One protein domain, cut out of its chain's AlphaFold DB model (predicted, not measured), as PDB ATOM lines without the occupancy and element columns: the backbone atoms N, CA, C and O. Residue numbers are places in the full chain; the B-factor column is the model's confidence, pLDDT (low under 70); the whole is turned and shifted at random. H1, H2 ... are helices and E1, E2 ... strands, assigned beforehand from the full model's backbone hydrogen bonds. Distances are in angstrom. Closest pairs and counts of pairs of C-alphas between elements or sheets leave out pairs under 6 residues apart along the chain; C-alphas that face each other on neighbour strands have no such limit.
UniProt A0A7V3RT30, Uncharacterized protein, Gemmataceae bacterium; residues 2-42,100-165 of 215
ATOM      1  N   VAL A   2      -6.340  33.405 107.156       96.88
ATOM      2  CA  VAL A   2      -4.915  33.197 107.423       96.88
ATOM      3  C   VAL A   2      -4.714  32.036 108.401       96.88
ATOM      4  O   VAL A   2      -5.420  31.946 109.403       96.88
ATOM      5  N   GLY A   3      -3.741  31.174 108.115       96.56
ATOM      6  CA  GLY A   3      -3.217  30.142 109.004       96.56
ATOM      7  C   GLY A   3      -1.789  30.475 109.439       96.56
ATOM      8  O   GLY A   3      -0.970  30.899 108.627       96.56
ATOM      9  N   ALA A   4      -1.488  30.287 110.719       95.75
ATOM     10  CA  ALA A   4      -0.179  30.524 111.318       95.75
ATOM     11  C   ALA A   4       0.142  29.427 112.338       95.75
ATOM     12  O   ALA A   4      -0.754  28.718 112.791       95.75
ATOM     13  N   GLY A   5       1.410  29.286 112.716       94.81
ATOM     14  CA  GLY A   5       1.831  28.234 113.633       94.81
ATOM     15  C   GLY A   5       3.198  27.673 113.290       94.81
ATOM     16  O   GLY A   5       3.910  28.223 112.452       94.81
ATOM     17  N   GLY A   6       3.543  26.566 113.934       95.75
ATOM     18  CA  GLY A   6       4.792  25.867 113.680       95.75
ATOM     19  C   GLY A   6       5.024  24.703 114.628       95.75
ATOM     20  O   GLY A   6       4.239  24.461 115.546       95.75
ATOM     21  N   ILE A   7       6.111  23.986 114.367       96.69
ATOM     22  CA  ILE A   7       6.701  23.004 115.276       96.69
ATOM     23  C   ILE A   7       7.780  23.754 116.054       96.69
ATOM     24  O   ILE A   7       8.726  24.269 115.458       96.69
ATOM     25  N   TYR A   8       7.592  23.882 117.361       94.81
ATOM     26  CA  TYR A   8       8.424  24.699 118.245       94.81
ATOM     27  C   TYR A   8       9.110  23.877 119.343       94.81
ATOM     28  O   TYR A   8      10.051  24.370 119.967       94.81
ATOM     29  N   LEU A   9       8.648  22.648 119.588       95.44
ATOM     30  CA  LEU A   9       9.151  21.764 120.633       95.44
ATOM     31  C   LEU A   9       9.272  20.309 120.162       95.44
ATOM     32  O   LEU A   9      10.337  19.714 120.321       95.44
ATOM     33  N   GLU A  10       8.212  19.735 119.594       91.31
ATOM     34  CA  GLU A  10       8.140  18.296 119.307       91.31
ATOM     35  C   GLU A  10       8.774  17.988 117.943       91.31
ATOM     36  O   GLU A  10       8.100  17.792 116.932       91.31
ATOM     37  N   TYR A  11      10.106  17.968 117.903       92.81
ATOM     38  CA  TYR A  11      10.894  17.628 116.712       92.81
ATOM     39  C   TYR A  11      10.900  16.107 116.435       92.81
ATOM     40  O   TYR A  11      11.953  15.480 116.336       92.81
ATOM     41  N   ASP A  12       9.715  15.508 116.322       93.50
ATOM     42  CA  ASP A  12       9.469  14.061 116.194       93.50
ATOM     43  C   ASP A  12       9.334  13.568 114.732       93.50
ATOM     44  O   ASP A  12       9.033  12.399 114.483       93.50
ATOM     45  N   ASN A  13       9.635  14.440 113.761       92.94
ATOM     46  CA  ASN A  13       9.506  14.254 112.305       92.94
ATOM     47  C   ASN A  13       8.076  14.297 111.740       92.94
ATOM     48  O   ASN A  13       7.889  13.968 110.566       92.94
ATOM     49  N   ARG A  14       7.061  14.709 112.509       92.88
ATOM     50  CA  ARG A  14       5.737  14.989 111.934       92.88
ATOM     51  C   ARG A  14       5.708  16.325 111.199       92.88
ATOM     52  O   ARG A  14       6.439  17.252 111.522       92.88
ATOM     53  N   ASP A  15       4.763  16.454 110.274       91.06
ATOM     54  CA  ASP A  15       4.501  17.719 109.580       91.06
ATOM     55  C   ASP A  15       3.409  18.560 110.255       91.06
ATOM     56  O   ASP A  15       3.142  19.688 109.832       91.06
ATOM     57  N   VAL A  16       2.713  18.009 111.252       92.06
ATOM     58  CA  VAL A  16       1.623  18.684 111.970       92.06
ATOM     59  C   VAL A  16       2.219  19.700 112.952       92.06
ATOM     60  O   VAL A  16       3.092  19.312 113.721       92.06
ATOM     61  N   PRO A  17       1.769  20.968 112.971       94.19
ATOM     62  CA  PRO A  17       2.272  21.970 113.911       94.19
ATOM     63  C   PRO A  17       2.045  21.599 115.381       94.19
ATOM     64  O   PRO A  17       1.057  20.954 115.726       94.19
ATOM     65  N   ASP A  18       2.923  22.084 116.254       94.44
ATOM     66  CA  ASP A  18       2.734  22.070 117.708       94.44
ATOM     67  C   ASP A  18       1.682  23.069 118.140       94.44
ATOM     68  O   ASP A  18       0.884  22.803 119.029       94.44
ATOM     69  N   THR A  19       1.712  24.241 117.513       94.62
ATOM     70  CA  THR A  19       0.732  25.302 117.696       94.62
ATOM     71  C   THR A  19       0.240  25.728 116.328       94.62
ATOM     72  O   THR A  19       1.051  25.995 115.443       94.62
ATOM     73  N   ALA A  20      -1.074  25.801 116.157       95.06
ATOM     74  CA  ALA A  20      -1.723  26.239 114.932       95.06
ATOM     75  C   ALA A  20      -2.840  27.224 115.263       95.06
ATOM     76  O   ALA A  20      -3.652  26.976 116.150       95.06
ATOM     77  N   THR A  21      -2.904  28.315 114.511       95.69
ATOM     78  CA  THR A  21      -3.943  29.336 114.617       95.69
ATOM     79  C   THR A  21      -4.537  29.599 113.245       95.69
ATOM     80  O   THR A  21      -3.803  29.830 112.287       95.69
ATOM     81  N   VAL A  22      -5.863  29.606 113.152       96.06
ATOM     82  CA  VAL A  22      -6.620  29.980 111.956       96.06
ATOM     83  C   VAL A  22      -7.485  31.191 112.279       96.06
ATOM     84  O   VAL A  22      -8.185  31.207 113.292       96.06
ATOM     85  N   VAL A  23      -7.448  32.189 111.396       97.25
ATOM     86  CA  VAL A  23      -8.297  33.384 111.442       97.25
ATOM     87  C   VAL A  23      -9.108  33.461 110.155       97.25
ATOM     88  O   VAL A  23      -8.549  33.679 109.075       97.25
ATOM     89  N   ALA A  24     -10.419  33.260 110.251       97.12
ATOM     90  CA  ALA A  24     -11.337  33.271 109.118       97.12
ATOM     91  C   ALA A  24     -12.369  34.392 109.262       97.12
ATOM     92  O   ALA A  24     -13.109  34.435 110.240       97.12
ATOM     93  N   ASP A  25     -12.424  35.277 108.270       96.00
ATOM     94  CA  ASP A  25     -13.421  36.341 108.183       96.00
ATOM     95  C   ASP A  25     -14.572  35.915 107.268       96.00
ATOM     96  O   ASP A  25     -14.341  35.303 106.220       96.00
ATOM     97  N   TYR A  26     -15.796  36.276 107.650       94.44
ATOM     98  CA  TYR A  26     -17.023  35.934 106.933       94.44
ATOM     99  C   TYR A  26     -17.756  37.184 106.433       94.44
ATOM    100  O   TYR A  26     -17.635  38.274 107.000       94.44
ATOM    101  N   ASN A  27     -18.526  37.043 105.349       92.56
ATOM    102  CA  ASN A  27     -19.236  38.158 104.697       92.56
ATOM    103  C   ASN A  27     -20.331  38.769 105.584       92.56
ATOM    104  O   ASN A  27     -20.744  39.914 105.389       92.56
ATOM    105  N   GLU A  28     -20.788  38.003 106.564       92.19
ATOM    106  CA  GLU A  28     -21.727  38.374 107.612       92.19
ATOM    107  C   GLU A  28     -21.093  39.333 108.640       92.19
ATOM    108  O   GLU A  28     -21.782  39.886 109.486       92.19
ATOM    109  N   GLY A  29     -19.784  39.595 108.556       90.81
ATOM    110  CA  GLY A  29     -19.092  40.506 109.470       90.81
ATOM    111  C   GLY A  29     -18.720  39.866 110.805       90.81
ATOM    112  O   GLY A  29     -18.513  40.575 111.788       90.81
ATOM    113  N   CYS A  30     -18.621  38.536 110.848       92.31
ATOM    114  CA  CYS A  30     -18.049  37.800 111.968       92.31
ATOM    115  C   CYS A  30     -16.656  37.255 111.619       92.31
ATOM    116  O   CYS A  30     -16.317  37.040 110.452       92.31
ATOM    117  N   GLN A  31     -15.847  37.035 112.654       95.31
ATOM    118  CA  GLN A  31     -14.520  36.443 112.545       95.31
ATOM    119  C   GLN A  31     -14.448  35.214 113.448       95.31
ATOM    120  O   GLN A  31     -14.795  35.274 114.629       95.31
ATOM    121  N   LEU A  32     -13.973  34.109 112.887       95.44
ATOM    122  CA  LEU A  32     -13.642  32.893 113.611       95.44
ATOM    123  C   LEU A  32     -12.140  32.877 113.891       95.44
ATOM    124  O   LEU A  32     -11.329  33.002 112.973       95.44
ATOM    125  N   LEU A  33     -11.787  32.677 115.158       95.88
ATOM    126  CA  LEU A  33     -10.420  32.459 115.607       95.88
ATOM    127  C   LEU A  33     -10.350  31.096 116.291       95.88
ATOM    128  O   LEU A  33     -10.987  30.886 117.320       95.88
ATOM    129  N   ILE A  34      -9.558  30.191 115.731       94.50
ATOM    130  CA  ILE A  34      -9.252  28.898 116.343       94.50
ATOM    131  C   ILE A  34      -7.756  28.874 116.600       94.50
ATOM    132  O   ILE A  34      -6.983  29.103 115.675       94.50
ATOM    133  N   SER A  35      -7.343  28.580 117.830       94.06
ATOM    134  CA  SER A  35      -5.955  28.229 118.126       94.06
ATOM    135  C   SER A  35      -5.920  26.930 118.906       94.06
ATOM    136  O   SER A  35      -6.698  26.739 119.840       94.06
ATOM    137  N   ALA A  36      -5.016  26.053 118.505       92.56
ATOM    138  CA  ALA A  36      -4.749  24.788 119.155       92.56
ATOM    139  C   ALA A  36      -3.252  24.679 119.424       92.56
ATOM    140  O   ALA A  36      -2.430  25.111 118.613       92.56
ATOM    141  N   THR A  37      -2.907  24.086 120.561       93.12
ATOM    142  CA  THR A  37      -1.529  23.774 120.922       93.12
ATOM    143  C   THR A  37      -1.468  22.413 121.601       93.12
ATOM    144  O   THR A  37      -2.358  22.071 122.374       93.12
ATOM    145  N   MET A  38      -0.432  21.636 121.293       91.50
ATOM    146  CA  MET A  38      -0.087  20.400 122.007       91.50
ATOM    147  C   MET A  38       1.027  20.621 123.037       91.50
ATOM    148  O   MET A  38       1.445  19.683 123.701       91.50
ATOM    149  N   CYS A  39       1.500  21.862 123.187       92.50
ATOM    150  CA  CYS A  39       2.588  22.219 124.097       92.50
ATOM    151  C   CYS A  39       2.111  22.995 125.335       92.50
ATOM    152  O   CYS A  39       2.932  23.557 126.059       92.50
ATOM    153  N   ASN A  40       0.798  23.093 125.562       91.88
ATOM    154  CA  ASN A  40       0.230  23.742 126.740       91.88
ATOM    155  C   ASN A  40      -1.150  23.155 127.067       91.88
ATOM    156  O   ASN A  40      -2.016  23.099 126.199       91.88
ATOM    157  N   ASP A  41      -1.367  22.791 128.330       90.06
ATOM    158  CA  ASP A  41      -2.649  22.258 128.812       90.06
ATOM    159  C   ASP A  41      -3.715  23.345 129.031       90.06
ATOM    160  O   ASP A  41      -4.895  23.051 129.235       90.06
ATOM    161  N   THR A  42      -3.328  24.622 128.994       89.44
ATOM    162  CA  THR A  42      -4.271  25.739 129.084       89.44
ATOM    163  C   THR A  42      -4.870  26.028 127.713       89.44
ATOM    164  O   THR A  42      -4.211  26.576 126.830       89.44
ATOM    165  N   ALA A 100     -22.136  11.441 123.498       92.19
ATOM    166  CA  ALA A 100     -22.479  12.181 122.289       92.19
ATOM    167  C   ALA A 100     -22.131  11.427 121.001       92.19
ATOM    168  O   ALA A 100     -22.825  11.590 120.000       92.19
ATOM    169  N   THR A 101     -21.121  10.551 121.027       92.75
ATOM    170  CA  THR A 101     -20.790   9.702 119.875       92.75
ATOM    171  C   THR A 101     -21.942   8.748 119.569       92.75
ATOM    172  O   THR A 101     -22.405   8.699 118.431       92.75
ATOM    173  N   TYR A 102     -22.469   8.042 120.574       94.69
ATOM    174  CA  TYR A 102     -23.631   7.166 120.379       94.69
ATOM    175  C   TYR A 102     -24.865   7.946 119.917       94.69
ATOM    176  O   TYR A 102     -25.535   7.500 118.989       94.69
ATOM    177  N   ALA A 103     -25.120   9.128 120.484       93.88
ATOM    178  CA  ALA A 103     -26.233   9.979 120.062       93.88
ATOM    179  C   ALA A 103     -26.114  10.426 118.589       93.88
ATOM    180  O   ALA A 103     -27.105  10.438 117.858       93.88
ATOM    181  N   LEU A 104     -24.900  10.752 118.123       94.00
ATOM    182  CA  LEU A 104     -24.637  11.074 116.717       94.00
ATOM    183  C   LEU A 104     -24.901   9.872 115.800       94.00
ATOM    184  O   LEU A 104     -25.543  10.028 114.759       94.00
ATOM    185  N   TYR A 105     -24.446   8.674 116.182       95.75
ATOM    186  CA  TYR A 105     -24.708   7.453 115.413       95.75
ATOM    187  C   TYR A 105     -26.194   7.094 115.381       95.75
ATOM    188  O   TYR A 105     -26.706   6.733 114.323       95.75
ATOM    189  N   GLU A 106     -26.898   7.213 116.505       96.19
ATOM    190  CA  GLU A 106     -28.338   6.967 116.580       96.19
ATOM    191  C   GLU A 106     -29.104   7.913 115.651       96.19
ATOM    192  O   GLU A 106     -29.885   7.450 114.817       96.19
ATOM    193  N   ASN A 107     -28.797   9.216 115.698       96.50
ATOM    194  CA  ASN A 107     -29.374  10.193 114.778       96.50
ATOM    195  C   ASN A 107     -29.109   9.824 113.311       96.50
ATOM    196  O   ASN A 107     -30.027   9.848 112.491       96.50
ATOM    197  N   PHE A 108     -27.872   9.455 112.977       96.44
ATOM    198  CA  PHE A 108     -27.517   9.063 111.617       96.44
ATOM    199  C   PHE A 108     -28.314   7.839 111.145       96.44
ATOM    200  O   PHE A 108     -28.908   7.863 110.065       96.44
ATOM    201  N   LEU A 109     -28.375   6.782 111.958       97.75
ATOM    202  CA  LEU A 109     -29.105   5.557 111.631       97.75
ATOM    203  C   LEU A 109     -30.614   5.807 111.506       97.75
ATOM    204  O   LEU A 109     -31.259   5.253 110.611       97.75
ATOM    205  N   GLU A 110     -31.184   6.672 112.343       97.88
ATOM    206  CA  GLU A 110     -32.580   7.084 112.236       97.88
ATOM    207  C   GLU A 110     -32.857   7.872 110.949       97.88
ATOM    208  O   GLU A 110     -33.846   7.607 110.255       97.88
ATOM    209  N   CYS A 111     -31.968   8.791 110.577       97.69
ATOM    210  CA  CYS A 111     -32.036   9.505 109.306       97.69
ATOM    211  C   CYS A 111     -31.983   8.542 108.110       97.69
ATOM    212  O   CYS A 111     -32.813   8.645 107.206       97.69
ATOM    213  N   VAL A 112     -31.088   7.549 108.128       97.31
ATOM    214  CA  VAL A 112     -31.018   6.505 107.089       97.31
ATOM    215  C   VAL A 112     -32.325   5.713 107.020       97.31
ATOM    216  O   VAL A 112     -32.907   5.568 105.942       97.31
ATOM    217  N   ARG A 113     -32.829   5.245 108.168       98.31
ATOM    218  CA  ARG A 113     -34.074   4.468 108.274       98.31
ATOM    219  C   ARG A 113     -35.287   5.239 107.747       98.31
ATOM    220  O   ARG A 113     -36.130   4.664 107.063       98.31
ATOM    221  N   SER A 114     -35.373   6.530 108.058       98.12
ATOM    222  CA  SER A 114     -36.477   7.418 107.665       98.12
ATOM    223  C   SER A 114     -36.289   8.079 106.296       98.12
ATOM    224  O   SER A 114     -37.189   8.778 105.834       98.12
ATOM    225  N   ARG A 115     -35.148   7.853 105.629       96.88
ATOM    226  CA  ARG A 115     -34.747   8.541 104.388       96.88
ATOM    227  C   ARG A 115     -34.730  10.070 104.535       96.88
ATOM    228  O   ARG A 115     -35.040  10.796 103.593       96.88
ATOM    229  N   ASN A 116     -34.351  10.553 105.714       95.75
ATOM    230  CA  ASN A 116     -34.203  11.968 106.022       95.75
ATOM    231  C   ASN A 116     -32.742  12.403 105.825       95.75
ATOM    232  O   ASN A 116     -31.836  11.820 106.410       95.75
ATOM    233  N   ARG A 117     -32.504  13.447 105.021       93.06
ATOM    234  CA  ARG A 117     -31.154  14.002 104.799       93.06
ATOM    235  C   ARG A 117     -30.680  14.936 105.918       93.06
ATOM    236  O   ARG A 117     -29.494  15.247 105.975       93.06
ATOM    237  N   ASN A 118     -31.578  15.371 106.797       92.00
ATOM    238  CA  ASN A 118     -31.298  16.350 107.846       92.00
ATOM    239  C   ASN A 118     -30.731  15.675 109.103       92.00
ATOM    240  O   ASN A 118     -31.355  15.689 110.163       92.00
ATOM    241  N   THR A 119     -29.559  15.051 108.973       94.62
ATOM    242  CA  THR A 119     -28.758  14.599 110.123       94.62
ATOM    243  C   THR A 119     -28.280  15.799 110.945       94.62
ATOM    244  O   THR A 119     -28.241  16.909 110.419       94.62
ATOM    245  N   LEU A 120     -27.799  15.583 112.172       92.12
ATOM    246  CA  LEU A 120     -27.158  16.634 112.979       92.12
ATOM    247  C   LEU A 120     -25.949  17.288 112.279       92.12
ATOM    248  O   LEU A 120     -25.652  18.454 112.527       92.12
ATOM    249  N   CYS A 121     -25.272  16.563 111.382       90.31
ATOM    250  CA  CYS A 121     -24.139  17.066 110.599       90.31
ATOM    251  C   CYS A 121     -24.354  16.802 109.096       90.31
ATOM    252  O   CYS A 121     -23.760  15.872 108.549       90.31
ATOM    253  N   PRO A 122     -25.221  17.574 108.414       92.62
ATOM    254  CA  PRO A 122     -25.496  17.356 106.997       92.62
ATOM    255  C   PRO A 122     -24.251  17.651 106.132       92.62
ATOM    256  O   PRO A 122     -23.390  18.439 106.543       92.62
ATOM    257  N   PRO A 123     -24.141  17.063 104.921       91.19
ATOM    258  CA  PRO A 123     -22.967  17.218 104.055       91.19
ATOM    259  C   PRO A 123     -22.577  18.672 103.774       91.19
ATOM    260  O   PRO A 123     -21.395  18.995 103.708       91.19
ATOM    261  N   GLU A 124     -23.561  19.556 103.634       90.19
ATOM    262  CA  GLU A 124     -23.365  20.975 103.361       90.19
ATOM    263  C   GLU A 124     -22.683  21.689 104.544       90.19
ATOM    264  O   GLU A 124     -21.751  22.469 104.341       90.19
ATOM    265  N   LEU A 125     -23.076  21.358 105.782       90.62
ATOM    266  CA  LEU A 125     -22.434  21.876 106.995       90.62
ATOM    267  C   LEU A 125     -21.003  21.343 107.130       90.62
ATOM    268  O   LEU A 125     -20.080  22.107 107.414       90.62
ATOM    269  N   GLY A 126     -20.805  20.046 106.870       92.00
ATOM    270  CA  GLY A 126     -19.479  19.430 106.865       92.00
ATOM    271  C   GLY A 126     -18.544  20.061 105.829       92.00
ATOM    272  O   GLY A 126     -17.392  20.367 106.139       92.00
ATOM    273  N   ALA A 127     -19.047  20.335 104.622       92.19
ATOM    274  CA  ALA A 127     -18.289  21.003 103.570       92.19
ATOM    275  C   ALA A 127     -17.891  22.436 103.963       92.19
ATOM    276  O   ALA A 127     -16.741  22.820 103.751       92.19
ATOM    277  N   ALA A 128     -18.794  23.215 104.568       91.00
ATOM    278  CA  ALA A 128     -18.496  24.570 105.041       91.00
ATOM    279  C   ALA A 128     -17.418  24.584 106.143       91.00
ATOM    280  O   ALA A 128     -16.448  25.347 106.063       91.00
ATOM    281  N   ALA A 129     -17.545  23.695 107.134       92.44
ATOM    282  CA  ALA A 129     -16.565  23.554 108.208       92.44
ATOM    283  C   ALA A 129     -15.192  23.128 107.664       92.44
ATOM    284  O   ALA A 129     -14.178  23.782 107.923       92.44
ATOM    285  N   PHE A 130     -15.156  22.079 106.837       93.81
ATOM    286  CA  PHE A 130     -13.906  21.554 106.290       93.81
ATOM    287  C   PHE A 130     -13.228  22.528 105.325       93.81
ATOM    288  O   PHE A 130     -12.006  22.638 105.339       93.81
ATOM    289  N   THR A 131     -13.989  23.282 104.526       95.19
ATOM    290  CA  THR A 131     -13.438  24.324 103.641       95.19
ATOM    291  C   THR A 131     -12.639  25.348 104.444       95.19
ATOM    292  O   THR A 131     -11.508  25.674 104.077       95.19
ATOM    293  N   THR A 132     -13.189  25.790 105.578       94.94
ATOM    294  CA  THR A 132     -12.515  26.731 106.478       94.94
ATOM    295  C   THR A 132     -11.263  26.109 107.099       94.94
ATOM    296  O   THR A 132     -10.227  26.749 107.155       94.94
ATOM    297  N   VAL A 133     -11.284  24.849 107.532       93.50
ATOM    298  CA  VAL A 133     -10.068  24.222 108.085       93.50
ATOM    299  C   VAL A 133      -9.002  24.024 107.002       93.50
ATOM    300  O   VAL A 133      -7.838  24.377 107.196       93.50
ATOM    301  N   ASN A 134      -9.395  23.518 105.833       95.38
ATOM    302  CA  ASN A 134      -8.481  23.205 104.742       95.38
ATOM    303  C   ASN A 134      -7.795  24.460 104.192       95.38
ATOM    304  O   ASN A 134      -6.582  24.467 104.015       95.38
ATOM    305  N   MET A 135      -8.531  25.557 103.994       97.19
ATOM    306  CA  MET A 135      -7.918  26.836 103.629       97.19
ATOM    307  C   MET A 135      -6.872  27.285 104.680       97.19
ATOM    308  O   MET A 135      -5.878  27.905 104.316       97.19
ATOM    309  N   GLY A 136      -7.033  26.939 105.965       96.06
ATOM    310  CA  GLY A 136      -6.127  27.340 107.045       96.06
ATOM    311  C   GLY A 136      -4.834  26.552 106.962       96.06
ATOM    312  O   GLY A 136      -3.747  27.121 107.045       96.06
ATOM    313  N   VAL A 137      -4.960  25.256 106.670       94.81
ATOM    314  CA  VAL A 137      -3.832  24.384 106.338       94.81
ATOM    315  C   VAL A 137      -3.088  24.907 105.111       94.81
ATOM    316  O   VAL A 137      -1.877  25.086 105.178       94.81
ATOM    317  N   LEU A 138      -3.782  25.198 104.006       96.12
ATOM    318  CA  LEU A 138      -3.148  25.707 102.783       96.12
ATOM    319  C   LEU A 138      -2.460  27.062 103.016       96.12
ATOM    320  O   LEU A 138      -1.351  27.281 102.534       96.12
ATOM    321  N   SER A 139      -3.092  27.947 103.788       97.31
ATOM    322  CA  SER A 139      -2.530  29.242 104.168       97.31
ATOM    323  C   SER A 139      -1.226  29.082 104.954       97.31
ATOM    324  O   SER A 139      -0.224  29.689 104.580       97.31
ATOM    325  N   TYR A 140      -1.211  28.202 105.962       96.06
ATOM    326  CA  TYR A 140      -0.012  27.864 106.732       96.06
ATOM    327  C   TYR A 140       1.086  27.244 105.852       96.06
ATOM    328  O   TYR A 140       2.235  27.672 105.899       96.06
ATOM    329  N   ARG A 141       0.735  26.259 105.016       95.38
ATOM    330  CA  ARG A 141       1.701  25.519 104.183       95.38
ATOM    331  C   ARG A 141       2.367  26.383 103.123       95.38
ATOM    332  O   ARG A 141       3.537  26.168 102.829       95.38
ATOM    333  N   TYR A 142       1.629  27.324 102.539       95.75
ATOM    334  CA  TYR A 142       2.114  28.133 101.421       95.75
ATOM    335  C   TYR A 142       2.423  29.587 101.789       95.75
ATOM    336  O   TYR A 142       2.878  30.338 100.928       95.75
ATOM    337  N   GLY A 143       2.182  30.005 103.036       95.25
ATOM    338  CA  GLY A 143       2.401  31.386 103.479       95.25
ATOM    339  C   GLY A 143       1.518  32.395 102.739       95.25
ATOM    340  O   GLY A 143       1.969  33.486 102.395       95.25
ATOM    341  N   LYS A 144       0.272  32.016 102.431       96.19
ATOM    342  CA  LYS A 144      -0.659  32.806 101.608       96.19
ATOM    343  C   LYS A 144      -1.889  33.207 102.400       96.19
ATOM    344  O   LYS A 144      -2.446  32.393 103.129       96.19
ATOM    345  N   VAL A 145      -2.378  34.426 102.190       96.94
ATOM    346  CA  VAL A 145      -3.752  34.782 102.565       96.94
ATOM    347  C   VAL A 145      -4.684  34.170 101.525       96.94
ATOM    348  O   VAL A 145      -4.467  34.361 100.330       96.94
ATOM    349  N   LEU A 146      -5.700  33.430 101.970       97.69
ATOM    350  CA  LEU A 146      -6.665  32.794 101.075       97.69
ATOM    351  C   LEU A 146      -8.059  33.400 101.215       97.69
ATOM    352  O   LEU A 146      -8.519  33.727 102.314       97.69
ATOM    353  N   PHE A 147      -8.743  33.475 100.083       97.19
ATOM    354  CA  PHE A 147     -10.118  33.920  99.914       97.19
ATOM    355  C   PHE A 147     -10.945  32.798  99.289       97.19
ATOM    356  O   PHE A 147     -10.413  31.891  98.643       97.19
ATOM    357  N   TRP A 148     -12.256  32.849  99.505       95.69
ATOM    358  CA  TRP A 148     -13.195  31.883  98.953       95.69
ATOM    359  C   TRP A 148     -13.934  32.490  97.757       95.69
ATOM    360  O   TRP A 148     -14.593  33.521  97.880       95.69
ATOM    361  N   ASP A 149     -13.812  31.846  96.601       94.56
ATOM    362  CA  ASP A 149     -14.556  32.161  95.386       94.56
ATOM    363  C   ASP A 149     -15.887  31.403  95.428       94.56
ATOM    364  O   ASP A 149     -15.935  30.195  95.184       94.56
ATOM    365  N   ASN A 150     -16.962  32.110  95.783       90.06
ATOM    366  CA  ASN A 150     -18.300  31.530  95.911       90.06
ATOM    367  C   ASN A 150     -18.855  31.002  94.582       90.06
ATOM    368  O   ASN A 150     -19.576  30.006  94.585       90.06
ATOM    369  N   GLU A 151     -18.525  31.645  93.459       92.38
ATOM    370  CA  GLU A 151     -19.055  31.285  92.140       92.38
ATOM    371  C   GLU A 151     -18.448  29.969  91.655       92.38
ATOM    372  O   GLU A 151     -19.157  29.047  91.252       92.38
ATOM    373  N   HIS A 152     -17.124  29.849  91.758       94.12
ATOM    374  CA  HIS A 152     -16.397  28.663  91.306       94.12
ATOM    375  C   HIS A 152     -16.198  27.618  92.410       94.12
ATOM    376  O   HIS A 152     -15.686  26.533  92.133       94.12
ATOM    377  N   ARG A 153     -16.599  27.933  93.651       92.44
ATOM    378  CA  ARG A 153     -16.449  27.105  94.860       92.44
ATOM    379  C   ARG A 153     -15.017  26.606  95.051       92.44
ATOM    380  O   ARG A 153     -14.774  25.406  95.196       92.44
ATOM    381  N   LYS A 154     -14.065  27.536  95.013       94.69
ATOM    382  CA  LYS A 154     -12.631  27.246  95.142       94.69
ATOM    383  C   LYS A 154     -11.914  28.302  95.970       94.69
ATOM    384  O   LYS A 154     -12.384  29.419  96.151       94.69
ATOM    385  N   THR A 155     -10.727  27.952  96.433       95.38
ATOM    386  CA  THR A 155      -9.833  28.874  97.134       95.38
ATOM    387  C   THR A 155      -9.037  29.710  96.134       95.38
ATOM    388  O   THR A 155      -8.609  29.186  95.105       95.38
ATOM    389  N   THR A 156      -8.780  30.977  96.446       96.12
ATOM    390  CA  THR A 156      -7.939  31.882  95.646       96.12
ATOM    391  C   THR A 156      -7.041  32.723  96.552       96.12
ATOM    392  O   THR A 156      -7.426  33.024  97.679       96.12
ATOM    393  N   ASP A 157      -5.848  33.101  96.094       96.12
ATOM    394  CA  ASP A 157      -4.971  34.068  96.776       96.12
ATOM    395  C   ASP A 157      -5.103  35.493  96.202       96.12
ATOM    396  O   ASP A 157      -4.421  36.419  96.644       96.12
ATOM    397  N   VAL A 158      -6.016  35.685  95.246       95.88
ATOM    398  CA  VAL A 158      -6.368  36.999  94.702       95.88
ATOM    399  C   VAL A 158      -7.311  37.713  95.668       95.88
ATOM    400  O   VAL A 158      -8.424  37.245  95.907       95.88
ATOM    401  N   ASP A 159      -6.881  38.864  96.190       94.69
ATOM    402  CA  ASP A 159      -7.707  39.715  97.054       94.69
ATOM    403  C   ASP A 159      -8.941  40.241  96.290       94.69
ATOM    404  O   ASP A 159      -8.785  41.016  95.339       94.69
ATOM    405  N   PRO A 160     -10.174  39.910  96.724       94.00
ATOM    406  CA  PRO A 160     -11.407  40.438  96.137       94.00
ATOM    407  C   PRO A 160     -11.662  41.917  96.502       94.00
ATOM    408  O   PRO A 160     -12.720  42.475  96.205       94.00
ATOM    409  N   GLY A 161     -10.713  42.571  97.174       95.56
ATOM    410  CA  GLY A 161     -10.849  43.903  97.745       95.56
ATOM    411  C   GLY A 161     -11.517  43.883  99.110       95.56
ATOM    412  O   GLY A 161     -12.265  44.810  99.415       95.56
ATOM    413  N   TRP A 162     -11.250  42.851  99.915       94.44
ATOM    414  CA  TRP A 162     -11.921  42.596 101.194       94.44
ATOM    415  C   TRP A 162     -11.971  43.840 102.089       94.44
ATOM    416  O   TRP A 162     -13.046  44.321 102.444       94.44
ATOM    417  N   ALA A 163     -10.808  44.430 102.386       95.75
ATOM    418  CA  ALA A 163     -10.716  45.620 103.232       95.75
ATOM    419  C   ALA A 163     -11.454  46.827 102.624       95.75
ATOM    420  O   ALA A 163     -12.236  47.488 103.307       95.75
ATOM    421  N   ARG A 164     -11.286  47.064 101.313       97.00
ATOM    422  CA  ARG A 164     -11.930  48.185 100.606       97.00
ATOM    423  C   ARG A 164     -13.455  48.120 100.696       97.00
ATOM    424  O   ARG A 164     -14.099  49.162 100.786       97.00
ATOM    425  N   GLN A 165     -14.040  46.922 100.679       95.00
ATOM    426  CA  GLN A 165     -15.487  46.736 100.806       95.00
ATOM    427  C   GLN A 165     -15.995  47.140 102.201       95.00
ATOM    428  O   GLN A 165     -16.985  47.867 102.303       95.00
TER     429      GLN A 165
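AT A GLANCE: This is residues 2 to 42 and 100 to 165 of the 215 residues of an uncharacterized protein of Gemmataceae bacterium (UniProt A0A7V3RT30). A small three-stranded sheet, E1 E2 E3, has the long helix H2 packed slantwise over one face, and the short hairpin of E4 and E5 sits beside H2, near its residues 131 to 139. Residues 123 to 130 of H2 stick out beyond the sheets, and past them H1 lies as a separate arm. The printed part has 107 residues, with three named helices and five named strands in the order E1 E2 E3 H1 H2 E4 E5 H3; its class is mixed, helices and strands, and both sheets are antiparallel. The whole is loose, with a radius of gyration of the C-alphas of 17.7 A and spans of 46 by 41 by 24 A.

HOW THE PARTS SIT: Start at the sheet of E1, residues 2 to 6, E2, residues 19 to 25, and E3, residues 31 to 37, a meander, each strand the antiparallel neighbour of the one before. In the hairpin of E1 and E2, look at N 4 and O 21, 2.8 A apart and within hydrogen-bond range; in that of E2 and E3, look at N 22 and O 34, also 2.8 A. H2, residues 123 to 142, is on this sheet at a height of 10.3 A, over E1, E2 and E3, slantwise to the strands, at 57 degrees to E1 on the local plane; helix on one face of a sheet makes two layers. The closest C-alphas of E1 and H2 are those of Gly 3 and Gly 136, 4.5 A apart. E4, residues 147 to 149, and E5, residues 154 to 156, form a hairpin, with N 147 and O 156 within hydrogen-bond range at 2.8 A. The closest C-alphas of H2 and E5 are those of Met 135 and Thr 155, 7.1 A apart, and H2 and E4 are near each other, with 5 pairs of C-alphas within 10 A. H1, residues 100 to 114, is apart from H2, and H3, residues 162 to 165, is apart from H2 and E4. Every O i to N i+4 pair is within hydrogen-bond range in H1 and H2; H3 is too short for such a pair.

IN THESE COORDINATES: Find C-alpha 2 at (-4.915, 33.197, 107.423), where E1 begins. E2 and E3 run 20.3 and 20.0 A. Find C-alpha 123 at (-22.967, 17.218, 104.055); from there H2 runs 27.5 A. H1 runs 20.8 A, and H3 ends at C-alpha 165, (-15.487, 46.736, 100.806).

THE WHOLE: The C-alphas farthest apart, of Arg 113 and Arg 164, are 49.6 A apart. Residues 43 to 99 are not printed, and C-alphas 42 and 100 stand 23.7 A apart across this cut. The link from E1 to E2 is long. Mean pLDDT of the printed part is 94.5, and no printed residue is under 70.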